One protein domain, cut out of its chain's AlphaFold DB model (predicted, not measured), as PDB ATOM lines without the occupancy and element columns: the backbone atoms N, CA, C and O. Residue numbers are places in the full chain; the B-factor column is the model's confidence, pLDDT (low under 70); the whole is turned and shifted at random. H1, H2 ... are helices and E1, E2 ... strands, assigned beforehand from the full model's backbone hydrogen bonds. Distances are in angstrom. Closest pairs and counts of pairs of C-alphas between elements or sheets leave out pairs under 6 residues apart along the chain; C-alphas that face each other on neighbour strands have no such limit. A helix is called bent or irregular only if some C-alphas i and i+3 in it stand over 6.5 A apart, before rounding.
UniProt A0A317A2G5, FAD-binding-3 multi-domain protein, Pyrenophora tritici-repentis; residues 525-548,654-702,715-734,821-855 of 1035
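AT A GLANCE: This is residues 525 to 548, 654 to 702, 715 to 734 and 821 to 855 of the 1035 residues of the protein "FAD-binding-3 multi-domain protein" of Pyrenophora tritici-repentis (UniProt A0A317A2G5). What does the model show at first sight? A twisted four-strand sheet, E1 E3 E4 E5, makes the middle, with helix H2 at one side, only grazing it, and the strand pair E2 E6 at the other side, where the long, sharply bent E6 passes near edge strand E5. Residues 697 to 702, partly in H1, stick out. What is it made of? The 128 printed residues include two named helices and six named strands, in the order E1 E2 E3 E4 E5 H1 E6 H2; the class is mixed, helices and strands, with under half of the residues, 61, in named elements. The sheet E1 E3 E4 E5 is mixed, E2 E6 antiparallel, and the whole is compact, with a radius of gyration of the C-alphas of 15.7 A and spans of 42 by 36 by 30 A.

HOW THE PARTS SIT: How is the larger sheet built? E1, residues 527 to 530, is parallel to E3, residues 665 to 670, with N 530 and O 667 2.9 A apart. E3, E4, residues 674 to 680, and E5, residues 686 to 692, form a meander, each strand the antiparallel neighbour of the one before, in two hairpins; N 668 and O 676 are 2.9 A apart, N 677 and O 689 2.8 A. Where are the other strands? E2, residues 654 to 657, and E6, residues 721 to 733, are antiparallel neighbours, with N 656 and O 722 2.8 A apart; E6 bends by 113 degrees at residue 724 and is near E5. And the helices? H2, residues 834 to 849, only grazes the larger sheet with residues 834 to 839; its closest C-alphas to E4 are those of Asn 835 and Asn 675, 7.5 A apart. H2 is irregular, with C-alphas 844 and 847 7.5 A apart, and in H2 10 of 12 O i to N i+4 pairs are within hydrogen-bond range; H1, residues 696 to 699, is too short for such a pair and is not on the larger sheet.

IN THESE COORDINATES: Where does the first element begin? E1 begins with C-alpha 527 at (20.876, 70.626, 83.368). Which elements are long? E6 measures 25.2 A from first to last C-alpha, E4 19.6 A, H2 19.4 A, E5 18.9 A and E3 15.5 A. Where does H2 end? Its C-alpha 849 is at (13.236, 79.668, 74.849).

THE WHOLE: How large is it? The two C-alphas farthest apart, those of Lys 701 and Tyr 855, are 46.7 A apart. Where is it cut? Residues 549 to 653, 703 to 714 and 735 to 820 are not printed, with C-alpha gaps of 27.0 A, 18.7 A and 15.4 A; of the links printed whole, none is long. Where is confidence low? Residue 734 alone is under 70, and the mean pLDDT of the printed part is 88.9.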
ATOM      1  N   ARG A 525      21.082  76.782  86.924       90.81
ATOM      2  CA  ARG A 525      22.119  77.091  85.914       90.81
ATOM      3  C   ARG A 525      22.409  75.935  84.974       90.81
ATOM      4  O   ARG A 525      22.565  76.134  83.775       90.81
ATOM      5  N   ASP A 526      22.474  74.742  85.541       87.44
ATOM      6  CA  ASP A 526      22.883  73.532  84.845       87.44
ATOM      7  C   ASP A 526      21.658  72.687  84.490       87.44
ATOM      8  O   ASP A 526      20.553  72.917  84.992       87.44
ATOM      9  N   THR A 527      21.864  71.671  83.661       90.25
ATOM     10  CA  THR A 527      20.876  70.626  83.368       90.25
ATOM     11  C   THR A 527      21.566  69.268  83.379       90.25
ATOM     12  O   THR A 527      22.771  69.167  83.185       90.25
ATOM     13  N   VAL A 528      20.814  68.198  83.595       91.81
ATOM     14  CA  VAL A 528      21.274  66.833  83.296       91.81
ATOM     15  C   VAL A 528      20.171  66.113  82.536       91.81
ATOM     16  O   VAL A 528      19.028  66.550  82.573       91.81
ATOM     17  N   ASN A 529      20.468  65.027  81.832       92.94
ATOM     18  CA  ASN A 529      19.435  64.185  81.238       92.94
ATOM     19  C   ASN A 529      19.829  62.718  81.421       92.94
ATOM     20  O   ASN A 529      21.018  62.395  81.398       92.94
ATOM     21  N   TYR A 530      18.843  61.852  81.646       94.62
ATOM     22  CA  TYR A 530      19.061  60.441  81.961       94.62
ATOM     23  C   TYR A 530      18.341  59.526  80.974       94.62
ATOM     24  O   TYR A 530      17.163  59.736  80.676       94.62
ATOM     25  N   ASP A 531      19.040  58.495  80.496       93.75
ATOM     26  CA  ASP A 531      18.440  57.456  79.662       93.75
ATOM     27  C   ASP A 531      17.548  56.500  80.481       93.75
ATOM     28  O   ASP A 531      17.537  56.496  81.717       93.75
ATOM     29  N   ARG A 532      16.830  55.621  79.777       92.25
ATOM     30  CA  ARG A 532      15.951  54.588  80.363       92.25
ATOM     31  C   ARG A 532      16.663  53.529  81.217       92.25
ATOM     32  O   ARG A 532      16.011  52.636  81.761       92.25
ATOM     33  N   HIS A 533      17.989  53.580  81.287       93.25
ATOM     34  CA  HIS A 533      18.850  52.710  82.083       93.25
ATOM     35  C   HIS A 533      19.501  53.460  83.260       93.25
ATOM     36  O   HIS A 533      20.174  52.830  84.074       93.25
ATOM     37  N   GLY A 534      19.246  54.767  83.400       91.88
ATOM     38  CA  GLY A 534      19.759  55.626  84.466       91.88
ATOM     39  C   GLY A 534      21.135  56.237  84.185       91.88
ATOM     40  O   GLY A 534      21.715  56.851  85.081       91.88
ATOM     41  N   ASN A 535      21.671  56.091  82.970       94.94
ATOM     42  CA  ASN A 535      22.940  56.706  82.582       94.94
ATOM     43  C   ASN A 535      22.742  58.191  82.266       94.94
ATOM     44  O   ASN A 535      21.764  58.572  81.626       94.94
ATOM     45  N   GLU A 536      23.700  59.026  82.662       94.31
ATOM     46  CA  GLU A 536      23.742  60.434  82.263       94.31
ATOM     47  C   GLU A 536      24.089  60.560  80.768       94.31
ATOM     48  O   GLU A 536      25.131  60.071  80.326       94.31
ATOM     49  N   VAL A 537      23.218  61.218  79.994       91.50
ATOM     50  CA  VAL A 537      23.333  61.363  78.535       91.50
ATOM     51  C   VAL A 537      23.342  62.842  78.112       91.50
ATOM     52  O   VAL A 537      22.351  63.551  78.304       91.50
ATOM     53  N   PRO A 538      24.439  63.353  77.517       86.38
ATOM     54  CA  PRO A 538      24.488  64.718  77.002       86.38
ATOM     55  C   PRO A 538      23.707  64.846  75.683       86.38
ATOM     56  O   PRO A 538      23.562  63.883  74.934       86.38
ATOM     57  N   GLY A 539      23.239  66.056  75.364       81.31
ATOM     58  CA  GLY A 539      22.650  66.370  74.053       81.31
ATOM     59  C   GLY A 539      21.224  65.857  73.802       81.31
ATOM     60  O   GLY A 539      20.684  66.119  72.732       81.31
ATOM     61  N   ARG A 540      20.593  65.180  74.770       85.12
ATOM     62  CA  ARG A 540      19.181  64.749  74.744       85.12
ATOM     63  C   ARG A 540      18.358  65.576  75.738       85.12
ATOM     64  O   ARG A 540      18.890  65.962  76.770       85.12
ATOM     65  N   GLY A 541      17.071  65.812  75.479       80.88
ATOM     66  CA  GLY A 541      16.170  66.466  76.447       80.88
ATOM     67  C   GLY A 541      16.457  67.957  76.703       80.88
ATOM     68  O   GLY A 541      16.583  68.743  75.766       80.88
ATOM     69  N   TRP A 542      16.516  68.370  77.975       76.06
ATOM     70  CA  TRP A 542      16.766  69.761  78.375       76.06
ATOM     71  C   TRP A 542      18.268  70.073  78.319       76.06
ATOM     72  O   TRP A 542      19.023  69.649  79.188       76.06
ATOM     73  N   VAL A 543      18.703  70.822  77.301       72.44
ATOM     74  CA  VAL A 543      20.137  71.033  76.984       72.44
ATOM     75  C   VAL A 543      20.570  72.506  76.908       72.44
ATOM     76  O   VAL A 543      21.684  72.812  76.482       72.44
ATOM     77  N   PHE A 544      19.695  73.445  77.284       75.12
ATOM     78  CA  PHE A 544      19.911  74.876  77.023       75.12
ATOM     79  C   PHE A 544      20.137  75.770  78.251       75.12
ATOM     80  O   PHE A 544      20.461  76.941  78.064       75.12
ATOM     81  N   MET A 545      20.021  75.266  79.489       82.06
ATOM     82  CA  MET A 545      20.258  76.102  80.684       82.06
ATOM     83  C   MET A 545      21.723  76.523  80.810       82.06
ATOM     84  O   MET A 545      22.014  77.706  80.968       82.06
ATOM     85  N   GLU A 546      22.650  75.597  80.563       79.12
ATOM     86  CA  GLU A 546      24.090  75.884  80.529       79.12
ATOM     87  C   GLU A 546      24.446  76.977  79.504       79.12
ATOM     88  O   GLU A 546      25.392  77.742  79.702       79.12
ATOM     89  N   ASN A 547      23.640  77.111  78.446       80.25
ATOM     90  CA  ASN A 547      23.801  78.087  77.370       80.25
ATOM     91  C   ASN A 547      23.117  79.446  77.643       80.25
ATOM     92  O   ASN A 547      23.174  80.336  76.794       80.25
ATOM     93  N   MET A 548      22.527  79.661  78.829       88.25
ATOM     94  CA  MET A 548      21.986  80.958  79.277       88.25
ATOM     95  C   MET A 548      23.109  81.939  79.646       88.25
ATOM     96  O   MET A 548      23.346  82.249  80.811       88.25
ATOM     97  N   VAL A 654       8.232  67.772  98.451       94.50
ATOM     98  CA  VAL A 654       9.532  67.417  99.035       94.50
ATOM     99  C   VAL A 654       9.733  65.907  98.872       94.50
ATOM    100  O   VAL A 654       8.794  65.127  99.037       94.50
ATOM    101  N   ILE A 655      10.940  65.489  98.482       97.06
ATOM    102  CA  ILE A 655      11.211  64.130  97.994       97.06
ATOM    103  C   ILE A 655      12.532  63.542  98.506       97.06
ATOM    104  O   ILE A 655      13.522  64.245  98.704       97.06
ATOM    105  N   GLU A 656      12.555  62.217  98.615       97.12
ATOM    106  CA  GLU A 656      13.740  61.362  98.688       97.12
ATOM    107  C   GLU A 656      13.911  60.624  97.347       97.12
ATOM    108  O   GLU A 656      12.931  60.179  96.744       97.12
ATOM    109  N   THR A 657      15.148  60.491  96.864       97.38
ATOM    110  CA  THR A 657      15.472  59.829  95.589       97.38
ATOM    111  C   THR A 657      16.949  59.424  95.535       97.38
ATOM    112  O   THR A 657      17.778  60.036  96.211       97.38
ATOM    113  N   ASP A 658      17.283  58.422  94.717       96.81
ATOM    114  CA  ASP A 658      18.662  58.065  94.345       96.81
ATOM    115  C   ASP A 658      19.137  58.704  93.023       96.81
ATOM    116  O   ASP A 658      20.272  58.466  92.603       96.81
ATOM    117  N   LEU A 659      18.310  59.552  92.393       95.81
ATOM    118  CA  LEU A 659      18.668  60.330  91.206       95.81
ATOM    119  C   LEU A 659      19.964  61.135  91.471       95.81
ATOM    120  O   LEU A 659      19.943  62.011  92.339       95.81
ATOM    121  N   PRO A 660      21.085  60.900  90.751       94.94
ATOM    122  CA  PRO A 660      22.408  61.395  91.162       94.94
ATOM    123  C   PRO A 660      22.547  62.920  91.261       94.94
ATOM    124  O   PRO A 660      23.369  63.420  92.031       94.94
ATOM    125  N   LYS A 661      21.752  63.666  90.490       94.50
ATOM    126  CA  LYS A 661      21.655  65.131  90.535       94.50
ATOM    127  C   LYS A 661      20.173  65.519  90.684       94.50
ATOM    128  O   LYS A 661      19.531  65.850  89.694       94.50
ATOM    129  N   PRO A 662      19.594  65.493  91.899       92.94
ATOM    130  CA  PRO A 662      18.155  65.702  92.077       92.94
ATOM    131  C   PRO A 662      17.768  67.184  92.183       92.94
ATOM    132  O   PRO A 662      16.603  67.545  92.026       92.94
ATOM    133  N   ARG A 663      18.745  68.063  92.445       93.94
ATOM    134  CA  ARG A 663      18.573  69.511  92.629       93.94
ATOM    135  C   ARG A 663      19.000  70.299  91.387       93.94
ATOM    136  O   ARG A 663      19.861  71.166  91.464       93.94
ATOM    137  N   THR A 664      18.405  69.966  90.246       91.50
ATOM    138  CA  THR A 664      18.559  70.658  88.956       91.50
ATOM    139  C   THR A 664      17.293  70.458  88.101       91.50
ATOM    140  O   THR A 664      16.307  69.893  88.588       91.50
ATOM    141  N   TYR A 665      17.280  70.927  86.853       91.69
ATOM    142  CA  TYR A 665      16.302  70.516  85.842       91.69
ATOM    143  C   TYR A 665      16.855  69.333  85.044       91.69
ATOM    144  O   TYR A 665      18.035  69.315  84.681       91.69
ATOM    145  N   CYS A 666      16.009  68.347  84.752       89.75
ATOM    146  CA  CYS A 666      16.384  67.239  83.883       89.75
ATOM    147  C   CYS A 666      15.225  66.632  83.094       89.75
ATOM    148  O   CYS A 666      14.067  66.681  83.517       89.75
ATOM    149  N   ALA A 667      15.556  66.040  81.944       91.50
ATOM    150  CA  ALA A 667      14.727  65.016  81.325       91.50
ATOM    151  C   ALA A 667      15.127  63.626  81.839       91.50
ATOM    152  O   ALA A 667      16.315  63.315  81.951       91.50
ATOM    153  N   ILE A 668      14.138  62.769  82.079       93.94
ATOM    154  CA  ILE A 668      14.332  61.335  82.311       93.94
ATOM    155  C   ILE A 668      13.578  60.584  81.210       93.94
ATOM    156  O   ILE A 668      12.372  60.777  81.037       93.94
ATOM    157  N   GLU A 669      14.274  59.741  80.447       94.25
ATOM    158  CA  GLU A 669      13.656  58.854  79.456       94.25
ATOM    159  C   GLU A 669      12.922  57.706  80.153       94.25
ATOM    160  O   GLU A 669      13.492  56.654  80.439       94.25
ATOM    161  N   SER A 670      11.632  57.881  80.422       93.06
ATOM    162  CA  SER A 670      10.849  56.846  81.082       93.06
ATOM    163  C   SER A 670      10.642  55.626  80.180       93.06
ATOM    164  O   SER A 670      10.157  55.774  79.053       93.06
ATOM    165  N   PRO A 671      10.830  54.397  80.699       88.62
ATOM    166  CA  PRO A 671      10.391  53.175  80.026       88.62
ATOM    167  C   PRO A 671       8.879  53.108  79.741       88.62
ATOM    168  O   PRO A 671       8.449  52.228  79.000       88.62
ATOM    169  N   THR A 672       8.059  53.970  80.364       88.69
ATOM    170  CA  THR A 672       6.583  53.883  80.333       88.69
ATOM    171  C   THR A 672       5.840  55.206  80.112       88.69
ATOM    172  O   THR A 672       4.673  55.165  79.730       88.69
ATOM    173  N   HIS A 673       6.479  56.360  80.332       91.62
ATOM    174  CA  HIS A 673       5.836  57.687  80.298       91.62
ATOM    175  C   HIS A 673       6.413  58.653  79.243       91.62
ATOM    176  O   HIS A 673       6.058  59.831  79.228       91.62
ATOM    177  N   GLY A 674       7.303  58.175  78.365       89.38
ATOM    178  CA  GLY A 674       8.026  59.033  77.422       89.38
ATOM    179  C   GLY A 674       9.034  59.932  78.139       89.38
ATOM    180  O   GLY A 674       9.708  59.495  79.071       89.38
ATOM    181  N   ASN A 675       9.156  61.186  77.711       90.69
ATOM    182  CA  ASN A 675      10.106  62.123  78.302       90.69
ATOM    183  C   ASN A 675       9.510  62.805  79.550       90.69
ATOM    184  O   ASN A 675       8.520  63.537  79.461       90.69
ATOM    185  N   VAL A 676      10.107  62.562  80.719       93.12
ATOM    186  CA  VAL A 676       9.646  63.097  82.009       93.12
ATOM    187  C   VAL A 676      10.441  64.346  82.363       93.12
ATOM    188  O   VAL A 676      11.663  64.298  82.475       93.12
ATOM    189  N   LEU A 677       9.734  65.449  82.586       91.25
ATOM    190  CA  LEU A 677      10.281  66.694  83.115       91.25
ATOM    191  C   LEU A 677      10.449  66.572  84.631       91.25
ATOM    192  O   LEU A 677       9.482  66.332  85.354       91.25
ATOM    193  N   TRP A 678      11.662  66.815  85.107       93.62
ATOM    194  CA  TRP A 678      12.002  66.969  86.518       93.62
ATOM    195  C   TRP A 678      12.579  68.369  86.737       93.62
ATOM    196  O   TRP A 678      13.430  68.821  85.973       93.62
ATOM    197  N   ALA A 679      12.108  69.069  87.766       93.19
ATOM    198  CA  ALA A 679      12.431  70.468  88.010       93.19
ATOM    199  C   ALA A 679      12.560  70.765  89.509       93.19
ATOM    200  O   ALA A 679      11.571  70.803  90.240       93.19
ATOM    201  N   ALA A 680      13.780  71.016  89.974       93.75
ATOM    202  CA  ALA A 680      14.038  71.510  91.322       93.75
ATOM    203  C   ALA A 680      13.420  72.910  91.545       93.75
ATOM    204  O   ALA A 680      13.639  73.818  90.746       93.75
ATOM    205  N   LEU A 681      12.658  73.089  92.631       93.25
ATOM    206  CA  LEU A 681      11.901  74.313  92.950       93.25
ATOM    207  C   LEU A 681      12.496  75.097  94.129       93.25
ATOM    208  O   LEU A 681      13.435  74.654  94.796       93.25
ATOM    209  N   ASP A 682      11.891  76.248  94.422       90.56
ATOM    210  CA  ASP A 682      12.031  76.962  95.693       90.56
ATOM    211  C   ASP A 682      11.709  76.086  96.926       90.56
ATOM    212  O   ASP A 682      11.065  75.040  96.831       90.56
ATOM    213  N   HIS A 683      12.176  76.522  98.101       88.81
ATOM    214  CA  HIS A 683      11.913  75.897  99.411       88.81
ATOM    215  C   HIS A 683      12.228  74.385  99.518       88.81
ATOM    216  O   HIS A 683      11.738  73.706 100.412       88.81
ATOM    217  N   GLY A 684      13.074  73.847  98.631       89.06
ATOM    218  CA  GLY A 684      13.498  72.440  98.643       89.06
ATOM    219  C   GLY A 684      12.546  71.464  97.942       89.06
ATOM    220  O   GLY A 684      12.927  70.313  97.734       89.06
ATOM    221  N   ALA A 685      11.368  71.919  97.505       93.00
ATOM    222  CA  ALA A 685      10.431  71.110  96.731       93.00
ATOM    223  C   ALA A 685      10.960  70.808  95.313       93.00
ATOM    224  O   ALA A 685      11.877  71.467  94.810       93.00
ATOM    225  N   THR A 686      10.365  69.821  94.653       95.31
ATOM    226  CA  THR A 686      10.683  69.371  93.293       95.31
ATOM    227  C   THR A 686       9.382  69.111  92.538       95.31
ATOM    228  O   THR A 686       8.477  68.480  93.081       95.31
ATOM    229  N   ARG A 687       9.291  69.571  91.287       94.31
ATOM    230  CA  ARG A 687       8.206  69.252  90.353       94.31
ATOM    231  C   ARG A 687       8.600  68.085  89.461       94.31
ATOM    232  O   ARG A 687       9.661  68.110  88.840       94.31
ATOM    233  N   ILE A 688       7.705  67.117  89.332       95.00
ATOM    234  CA  ILE A 688       7.792  66.003  88.388       95.00
ATOM    235  C   ILE A 688       6.606  66.109  87.426       95.00
ATOM    236  O   ILE A 688       5.493  66.477  87.814       95.00
ATOM    237  N   GLY A 689       6.845  65.862  86.141       92.50
ATOM    238  CA  GLY A 689       5.872  66.134  85.097       92.50
ATOM    239  C   GLY A 689       6.003  65.237  83.879       92.50
ATOM    240  O   GLY A 689       6.979  65.306  83.143       92.50
ATOM    241  N   PHE A 690       4.955  64.472  83.601       91.38
ATOM    242  CA  PHE A 690       4.923  63.453  82.554       91.38
ATOM    243  C   PHE A 690       3.645  63.549  81.713       91.38
ATOM    244  O   PHE A 690       2.679  64.229  82.085       91.38
ATOM    245  N   ALA A 691       3.657  62.876  80.564       88.19
ATOM    246  CA  ALA A 691       2.455  62.611  79.791       88.19
ATOM    247  C   ALA A 691       1.688  61.432  80.409       88.19
ATOM    248  O   ALA A 691       2.274  60.431  80.817       88.19
ATOM    249  N   PHE A 692       0.366  61.550  80.464       88.94
ATOM    250  CA  PHE A 692      -0.549  60.533  80.971       88.94
ATOM    251  C   PHE A 692      -1.466  60.114  79.821       88.94
ATOM    252  O   PHE A 692      -2.558  60.654  79.607       88.94
ATOM    253  N   THR A 693      -0.937  59.205  79.003       83.81
ATOM    254  CA  THR A 693      -1.495  58.869  77.690       83.81
ATOM    255  C   THR A 693      -2.851  58.178  77.784       83.81
ATOM    256  O   THR A 693      -3.235  57.656  78.834       83.81
ATOM    257  N   ALA A 694      -3.575  58.114  76.666       83.50
ATOM    258  CA  ALA A 694      -4.844  57.384  76.578       83.50
ATOM    259  C   ALA A 694      -4.731  55.879  76.926       83.50
ATOM    260  O   ALA A 694      -5.748  55.228  77.163       83.50
ATOM    261  N   GLU A 695      -3.522  55.304  76.973       83.69
ATOM    262  CA  GLU A 695      -3.289  53.955  77.498       83.69
ATOM    263  C   GLU A 695      -3.105  53.940  79.019       83.69
ATOM    264  O   GLU A 695      -3.815  53.185  79.684       83.69
ATOM    265  N   ARG A 696      -2.249  54.809  79.587       85.69
ATOM    266  CA  ARG A 696      -2.091  54.941  81.053       85.69
ATOM    267  C   ARG A 696      -3.429  55.247  81.732       85.69
ATOM    268  O   ARG A 696      -3.771  54.625  82.732       85.69
ATOM    269  N   GLN A 697      -4.240  56.111  81.116       84.94
ATOM    270  CA  GLN A 697      -5.591  56.452  81.573       84.94
ATOM    271  C   GLN A 697      -6.519  55.236  81.755       84.94
ATOM    272  O   GLN A 697      -7.407  55.296  82.593       84.94
ATOM    273  N   LYS A 698      -6.325  54.117  81.039       86.56
ATOM    274  CA  LYS A 698      -7.176  52.915  81.185       86.56
ATOM    275  C   LYS A 698      -6.935  52.153  82.490       86.56
ATOM    276  O   LYS A 698      -7.779  51.345  82.868       86.56
ATOM    277  N   ALA A 699      -5.804  52.379  83.160       86.25
ATOM    278  CA  ALA A 699      -5.502  51.766  84.452       86.25
ATOM    279  C   ALA A 699      -6.235  52.446  85.626       86.25
ATOM    280  O   ALA A 699      -6.299  51.874  86.711       86.25
ATOM    281  N   TYR A 700      -6.809  53.634  85.409       85.69
ATOM    282  CA  TYR A 700      -7.401  54.470  86.451       85.69
ATOM    283  C   TYR A 700      -8.850  54.819  86.100       85.69
ATOM    284  O   TYR A 700      -9.117  55.461  85.087       85.69
ATOM    285  N   LYS A 701      -9.799  54.412  86.952       79.31
ATOM    286  CA  LYS A 701     -11.208  54.828  86.834       79.31
ATOM    287  C   LYS A 701     -11.361  56.315  87.169       79.31
ATOM    288  O   LYS A 701     -12.008  57.056  86.437       79.31
ATOM    289  N   ASP A 702     -10.721  56.715  88.260       79.62
ATOM    290  CA  ASP A 702     -10.654  58.064  88.804       79.62
ATOM    291  C   ASP A 702      -9.161  58.359  89.072       79.62
ATOM    292  O   ASP A 702      -8.401  57.435  89.371       79.62
ATOM    293  N   SER A 715       7.147  56.831  86.476       95.44
ATOM    294  CA  SER A 715       7.684  57.664  85.400       95.44
ATOM    295  C   SER A 715       9.203  57.804  85.490       95.44
ATOM    296  O   SER A 715       9.881  57.596  84.488       95.44
ATOM    297  N   VAL A 716       9.757  58.027  86.685       96.25
ATOM    298  CA  VAL A 716      11.199  58.276  86.884       96.25
ATOM    299  C   VAL A 716      12.060  57.006  86.957       96.25
ATOM    300  O   VAL A 716      13.211  57.063  87.383       96.25
ATOM    301  N   LYS A 717      11.540  55.837  86.559       95.25
ATOM    302  CA  LYS A 717      12.329  54.594  86.549       95.25
ATOM    303  C   LYS A 717      13.517  54.701  85.575       95.25
ATOM    304  O   LYS A 717      13.332  55.222  84.478       95.25
ATOM    305  N   PRO A 718      14.711  54.189  85.940       94.69
ATOM    306  CA  PRO A 718      14.959  53.196  86.998       94.69
ATOM    307  C   PRO A 718      15.048  53.730  88.437       94.69
ATOM    308  O   PRO A 718      14.930  52.926  89.361       94.69
ATOM    309  N   PHE A 719      15.204  55.041  88.633       97.19
ATOM    310  CA  PHE A 719      15.466  55.660  89.937       97.19
ATOM    311  C   PHE A 719      14.385  55.364  90.990       97.19
ATOM    312  O   PHE A 719      13.213  55.110  90.673       97.19
ATOM    313  N   SER A 720      14.765  55.384  92.266       96.62
ATOM    314  CA  SER A 720      13.813  55.427  93.376       96.62
ATOM    315  C   SER A 720      13.311  56.852  93.608       96.62
ATOM    316  O   SER A 720      14.010  57.840  93.386       96.62
ATOM    317  N   LEU A 721      12.058  56.946  94.045       97.56
ATOM    318  CA  LEU A 721      11.386  58.188  94.390       97.56
ATOM    319  C   LEU A 721      10.419  57.895  95.533       97.56
ATOM    320  O   LEU A 721       9.691  56.902  95.492       97.56
ATOM    321  N   LYS A 722      10.405  58.780  96.523       97.00
ATOM    322  CA  LYS A 722       9.450  58.810  97.628       97.00
ATOM    323  C   LYS A 722       9.134  60.269  97.923       97.00
ATOM    324  O   LYS A 722      10.044  61.041  98.203       97.00
ATOM    325  N   PHE A 723       7.861  60.647  97.882       96.31
ATOM    326  CA  PHE A 723       7.437  61.937  98.421       96.31
ATOM    327  C   PHE A 723       7.465  61.869  99.952       96.31
ATOM    328  O   PHE A 723       7.008  60.894 100.547       96.31
ATOM    329  N   THR A 724       8.035  62.891 100.586       94.88
ATOM    330  CA  THR A 724       7.928  63.135 102.033       94.88
ATOM    331  C   THR A 724       6.839  64.161 102.342       94.88
ATOM    332  O   THR A 724       6.270  64.135 103.427       94.88
ATOM    333  N   GLN A 725       6.518  65.017 101.369       89.94
ATOM    334  CA  GLN A 725       5.370  65.918 101.350       89.94
ATOM    335  C   GLN A 725       4.939  66.099  99.888       89.94
ATOM    336  O   GLN A 725       5.806  66.265  99.030       89.94
ATOM    337  N   VAL A 726       3.637  66.089  99.600       89.94
ATOM    338  CA  VAL A 726       3.096  66.629  98.341       89.94
ATOM    339  C   VAL A 726       2.656  68.067  98.618       89.94
ATOM    340  O   VAL A 726       1.987  68.337  99.612       89.94
ATOM    341  N   ASP A 727       3.084  68.995  97.769       81.50
ATOM    342  CA  ASP A 727       2.809  70.430  97.894       81.50
ATOM    343  C   ASP A 727       1.634  70.857  97.000       81.50
ATOM    344  O   ASP A 727       0.926  71.809  97.322       81.50
ATOM    345  N   TRP A 728       1.478  70.206  95.841       86.31
ATOM    346  CA  TRP A 728       0.451  70.480  94.831       86.31
ATOM    347  C   TRP A 728       0.491  69.410  93.735       86.31
ATOM    348  O   TRP A 728       1.568  68.940  93.376       86.31
ATOM    349  N   TRP A 729      -0.638  69.096  93.101       89.56
ATOM    350  CA  TRP A 729      -0.640  68.369  91.829       89.56
ATOM    351  C   TRP A 729      -1.798  68.813  90.927       89.56
ATOM    352  O   TRP A 729      -2.734  69.490  91.351       89.56
ATOM    353  N   THR A 730      -1.728  68.466  89.641       82.81
ATOM    354  CA  THR A 730      -2.814  68.715  88.686       82.81
ATOM    355  C   THR A 730      -2.741  67.780  87.480       82.81
ATOM    356  O   THR A 730      -1.662  67.326  87.086       82.81
ATOM    357  N   ILE A 731      -3.888  67.572  86.833       85.81
ATOM    358  CA  ILE A 731      -4.026  66.923  85.526       85.81
ATOM    359  C   ILE A 731      -4.768  67.855  84.556       85.81
ATOM    360  O   ILE A 731      -5.767  68.482  84.913       85.81
ATOM    361  N   TYR A 732      -4.278  67.994  83.323       75.06
ATOM    362  CA  TYR A 732      -4.893  68.846  82.296       75.06
ATOM    363  C   TYR A 732      -4.627  68.342  80.877       75.06
ATOM    364  O   TYR A 732      -3.673  67.616  80.622       75.06
ATOM    365  N   VAL A 733      -5.469  68.764  79.935       77.62
ATOM    366  CA  VAL A 733      -5.228  68.609  78.494       77.62
ATOM    367  C   VAL A 733      -4.389  69.790  78.000       77.62
ATOM    368  O   VAL A 733      -4.620  70.927  78.417       77.62
ATOM    369  N   VAL A 734      -3.424  69.535  77.114       67.81
ATOM    370  CA  VAL A 734      -2.642  70.585  76.447       67.81
ATOM    371  C   VAL A 734      -3.400  71.104  75.223       67.81
ATOM    372  O   VAL A 734      -4.008  70.340  74.475       67.81
ATOM    373  N   GLN A 821       6.616  60.725  69.840       87.69
ATOM    374  CA  GLN A 821       6.173  60.888  68.454       87.69
ATOM    375  C   GLN A 821       7.053  61.888  67.700       87.69
ATOM    376  O   GLN A 821       7.329  62.981  68.189       87.69
ATOM    377  N   LEU A 822       7.436  61.564  66.464       89.38
ATOM    378  CA  LEU A 822       8.144  62.513  65.598       89.38
ATOM    379  C   LEU A 822       7.236  63.707  65.193       89.38
ATOM    380  O   LEU A 822       5.999  63.580  65.238       89.38
ATOM    381  N   PRO A 823       7.820  64.862  64.806       88.31
ATOM    382  CA  PRO A 823       7.090  66.049  64.353       88.31
ATOM    383  C   PRO A 823       6.150  65.795  63.169       88.31
ATOM    384  O   PRO A 823       6.369  64.903  62.344       88.31
ATOM    385  N   GLU A 824       5.101  66.609  63.055       82.94
ATOM    386  CA  GLU A 824       4.174  66.540  61.920       82.94
ATOM    387  C   GLU A 824       4.860  67.027  60.637       82.94
ATOM    388  O   GLU A 824       5.253  68.183  60.520       82.94
ATOM    389  N   GLY A 825       5.010  66.125  59.662       82.50
ATOM    390  CA  GLY A 825       5.750  66.403  58.428       82.50
ATOM    391  C   GLY A 825       7.266  66.188  58.525       82.50
ATOM    392  O   GLY A 825       7.983  66.669  57.652       82.50
ATOM    393  N   TRP A 826       7.759  65.466  59.541       86.62
ATOM    394  CA  TRP A 826       9.169  65.071  59.661       86.62
ATOM    395  C   TRP A 826       9.724  64.438  58.370       86.62
ATOM    396  O   TRP A 826       9.179  63.459  57.858       86.62
ATOM    397  N   THR A 827      10.830  64.992  57.862       84.88
ATOM    398  CA  THR A 827      11.494  64.587  56.605       84.88
ATOM    399  C   THR A 827      12.832  63.866  56.805       84.88
ATOM    400  O   THR A 827      13.484  63.512  55.821       84.88
ATOM    401  N   GLY A 828      13.257  63.659  58.056       86.50
ATOM    402  CA  GLY A 828      14.448  62.880  58.401       86.50
ATOM    403  C   GLY A 828      14.204  61.366  58.349       86.50
ATOM    404  O   GLY A 828      13.229  60.894  57.766       86.50
ATOM    405  N   ASP A 829      15.077  60.588  58.995       87.56
ATOM    406  CA  ASP A 829      14.849  59.148  59.165       87.56
ATOM    407  C   ASP A 829      13.566  58.914  59.982       87.56
ATOM    408  O   ASP A 829      13.407  59.460  61.077       87.56
ATOM    409  N   THR A 830      12.646  58.100  59.466       85.75
ATOM    410  CA  THR A 830      11.396  57.741  60.154       85.75
ATOM    411  C   THR A 830      11.614  56.797  61.340       85.75
ATOM    412  O   THR A 830      10.660  56.490  62.047       85.75
ATOM    413  N   ASN A 831      12.847  56.327  61.548       87.62
ATOM    414  CA  ASN A 831      13.271  55.470  62.656       87.62
ATOM    415  C   ASN A 831      14.158  56.214  63.680       87.62
ATOM    416  O   ASN A 831      14.704  55.575  64.578       87.62
ATOM    417  N   ALA A 832      14.328  57.537  63.546       90.19
ATOM    418  CA  ALA A 832      15.120  58.349  64.471       90.19
ATOM    419  C   ALA A 832      14.567  58.298  65.910       90.19
ATOM    420  O   ALA A 832      13.351  58.313  66.105       90.19
ATOM    421  N   ASP A 833      15.449  58.283  66.918       90.50
ATOM    422  CA  ASP A 833      15.057  58.312  68.334       90.50
ATOM    423  C   ASP A 833      14.435  59.679  68.687       90.50
ATOM    424  O   ASP A 833      15.128  60.702  68.609       90.50
ATOM    425  N   PRO A 834      13.158  59.736  69.118       90.62
ATOM    426  CA  PRO A 834      12.514  60.990  69.496       90.62
ATOM    427  C   PRO A 834      13.251  61.772  70.592       90.62
ATOM    428  O   PRO A 834      13.101  62.987  70.644       90.62
ATOM    429  N   ASN A 835      14.082  61.145  71.434       89.25
ATOM    430  CA  ASN A 835      14.845  61.866  72.466       89.25
ATOM    431  C   ASN A 835      16.083  62.588  71.912       89.25
ATOM    432  O   ASN A 835      16.473  63.627  72.450       89.25
ATOM    433  N   GLU A 836      16.672  62.092  70.818       89.56
ATOM    434  CA  GLU A 836      17.736  62.802  70.090       89.56
ATOM    435  C   GLU A 836      17.152  63.967  69.297       89.56
ATOM    436  O   GLU A 836      17.679  65.077  69.350       89.56
ATOM    437  N   VAL A 837      16.008  63.749  68.641       90.31
ATOM    438  CA  VAL A 837      15.281  64.820  67.947       90.31
ATOM    439  C   VAL A 837      14.780  65.876  68.944       90.31
ATOM    440  O   VAL A 837      14.903  67.066  68.670       90.31
ATOM    441  N   LEU A 838      14.311  65.483  70.136       88.88
ATOM    442  CA  LEU A 838      13.957  66.410  71.221       88.88
ATOM    443  C   LEU A 838      15.157  67.243  71.675       88.88
ATOM    444  O   LEU A 838      15.024  68.453  71.830       88.88
ATOM    445  N   GLY A 839      16.323  66.616  71.860       87.81
ATOM    446  CA  GLY A 839      17.560  67.318  72.204       87.81
ATOM    447  C   GLY A 839      17.985  68.324  71.132       87.81
ATOM    448  O   GLY A 839      18.300  69.468  71.455       87.81
ATOM    449  N   ALA A 840      17.906  67.941  69.854       88.00
ATOM    450  CA  ALA A 840      18.197  68.824  68.727       88.00
ATOM    451  C   ALA A 840      17.224  70.016  68.644       88.00
ATOM    452  O   ALA A 840      17.669  71.156  68.550       88.00
ATOM    453  N   VAL A 841      15.910  69.778  68.757       86.81
ATOM    454  CA  VAL A 841      14.882  70.838  68.730       86.81
ATOM    455  C   VAL A 841      15.001  71.767  69.946       86.81
ATOM    456  O   VAL A 841      14.888  72.982  69.800       86.81
ATOM    457  N   MET A 842      15.297  71.236  71.139       85.06
ATOM    458  CA  MET A 842      15.569  72.044  72.340       85.06
ATOM    459  C   MET A 842      16.863  72.865  72.220       85.06
ATOM    460  O   MET A 842      16.928  73.976  72.748       85.06
ATOM    461  N   ALA A 843      17.887  72.351  71.530       84.19
ATOM    462  CA  ALA A 843      19.122  73.084  71.252       84.19
ATOM    463  C   ALA A 843      18.922  74.189  70.199       84.19
ATOM    464  O   ALA A 843      19.458  75.282  70.360       84.19
ATOM    465  N   GLU A 844      18.125  73.942  69.156       84.50
ATOM    466  CA  GLU A 844      17.768  74.952  68.149       84.50
ATOM    467  C   GLU A 844      16.894  76.064  68.755       84.50
ATOM    468  O   GLU A 844      17.155  77.250  68.553       84.50
ATOM    469  N   ALA A 845      15.906  75.698  69.576       82.56
ATOM    470  CA  ALA A 845      15.038  76.648  70.267       82.56
ATOM    471  C   ALA A 845      15.724  77.382  71.441       82.56
ATOM    472  O   ALA A 845      15.186  78.378  71.919       82.56
ATOM    473  N   ALA A 846      16.903  76.946  71.903       83.00
ATOM    474  CA  ALA A 846      17.587  77.402  73.123       83.00
ATOM    475  C   ALA A 846      17.595  78.926  73.358       83.00
ATOM    476  O   ALA A 846      17.256  79.418  74.443       83.00
ATOM    477  N   THR A 847      17.987  79.698  72.343       84.88
ATOM    478  CA  THR A 847      18.086  81.165  72.426       84.88
ATOM    479  C   THR A 847      16.705  81.822  72.448       84.88
ATOM    480  O   THR A 847      16.493  82.800  73.162       84.88
ATOM    481  N   PHE A 848      15.737  81.256  71.730       86.12
ATOM    482  CA  PHE A 848      14.348  81.704  71.732       86.12
ATOM    483  C   PHE A 848      13.642  81.362  73.059       86.12
ATOM    484  O   PHE A 848      12.999  82.228  73.649       86.12
ATOM    485  N   SER A 849      13.829  80.150  73.591       84.12
ATOM    486  CA  SER A 849      13.236  79.668  74.849       84.12
ATOM    487  C   SER A 849      13.818  80.321  76.106       84.12
ATOM    488  O   SER A 849      13.111  80.474  77.098       84.12
ATOM    489  N   SER A 850      15.079  80.761  76.083       88.12
ATOM    490  CA  SER A 850      15.636  81.651  77.122       88.12
ATOM    491  C   SER A 850      15.154  83.110  76.988       88.12
ATOM    492  O   SER A 850      15.411  83.946  77.859       88.12
ATOM    493  N   GLY A 851      14.455  83.426  75.893       88.12
ATOM    494  CA  GLY A 851      13.952  84.751  75.536       88.12
ATOM    495  C   GLY A 851      15.014  85.722  75.010       88.12
ATOM    496  O   GLY A 851      14.663  86.823  74.587       88.12
ATOM    497  N   LEU A 852      16.296  85.344  75.027       90.50
ATOM    498  CA  LEU A 852      17.427  86.214  74.676       90.50
ATOM    499  C   LEU A 852      17.572  86.410  73.158       90.50
ATOM    500  O   LEU A 852      17.944  87.493  72.717       90.50
ATOM    501  N   GLY A 853      17.234  85.382  72.376       88.75
ATOM    502  CA  GLY A 853      17.189  85.380  70.910       88.75
ATOM    503  C   GLY A 853      15.823  85.737  70.312       88.75
ATOM    504  O   GLY A 853      15.634  85.603  69.105       88.75
ATOM    505  N   ILE A 854      14.858  86.179  71.128       90.88
ATOM    506  CA  ILE A 854      13.637  86.811  70.608       90.88
ATOM    507  C   ILE A 854      14.032  88.111  69.895       90.88
ATOM    508  O   ILE A 854      14.946  88.813  70.323       90.88
ATOM    509  N   TYR A 855      13.331  88.442  68.815       93.62
ATOM    510  CA  TYR A 855      13.478  89.711  68.110       93.62
ATOM    511  C   TYR A 855      12.134  90.164  67.532       93.62
ATOM    512  O   TYR A 855      11.203  89.371  67.349       93.62
TER     513      TYR A 855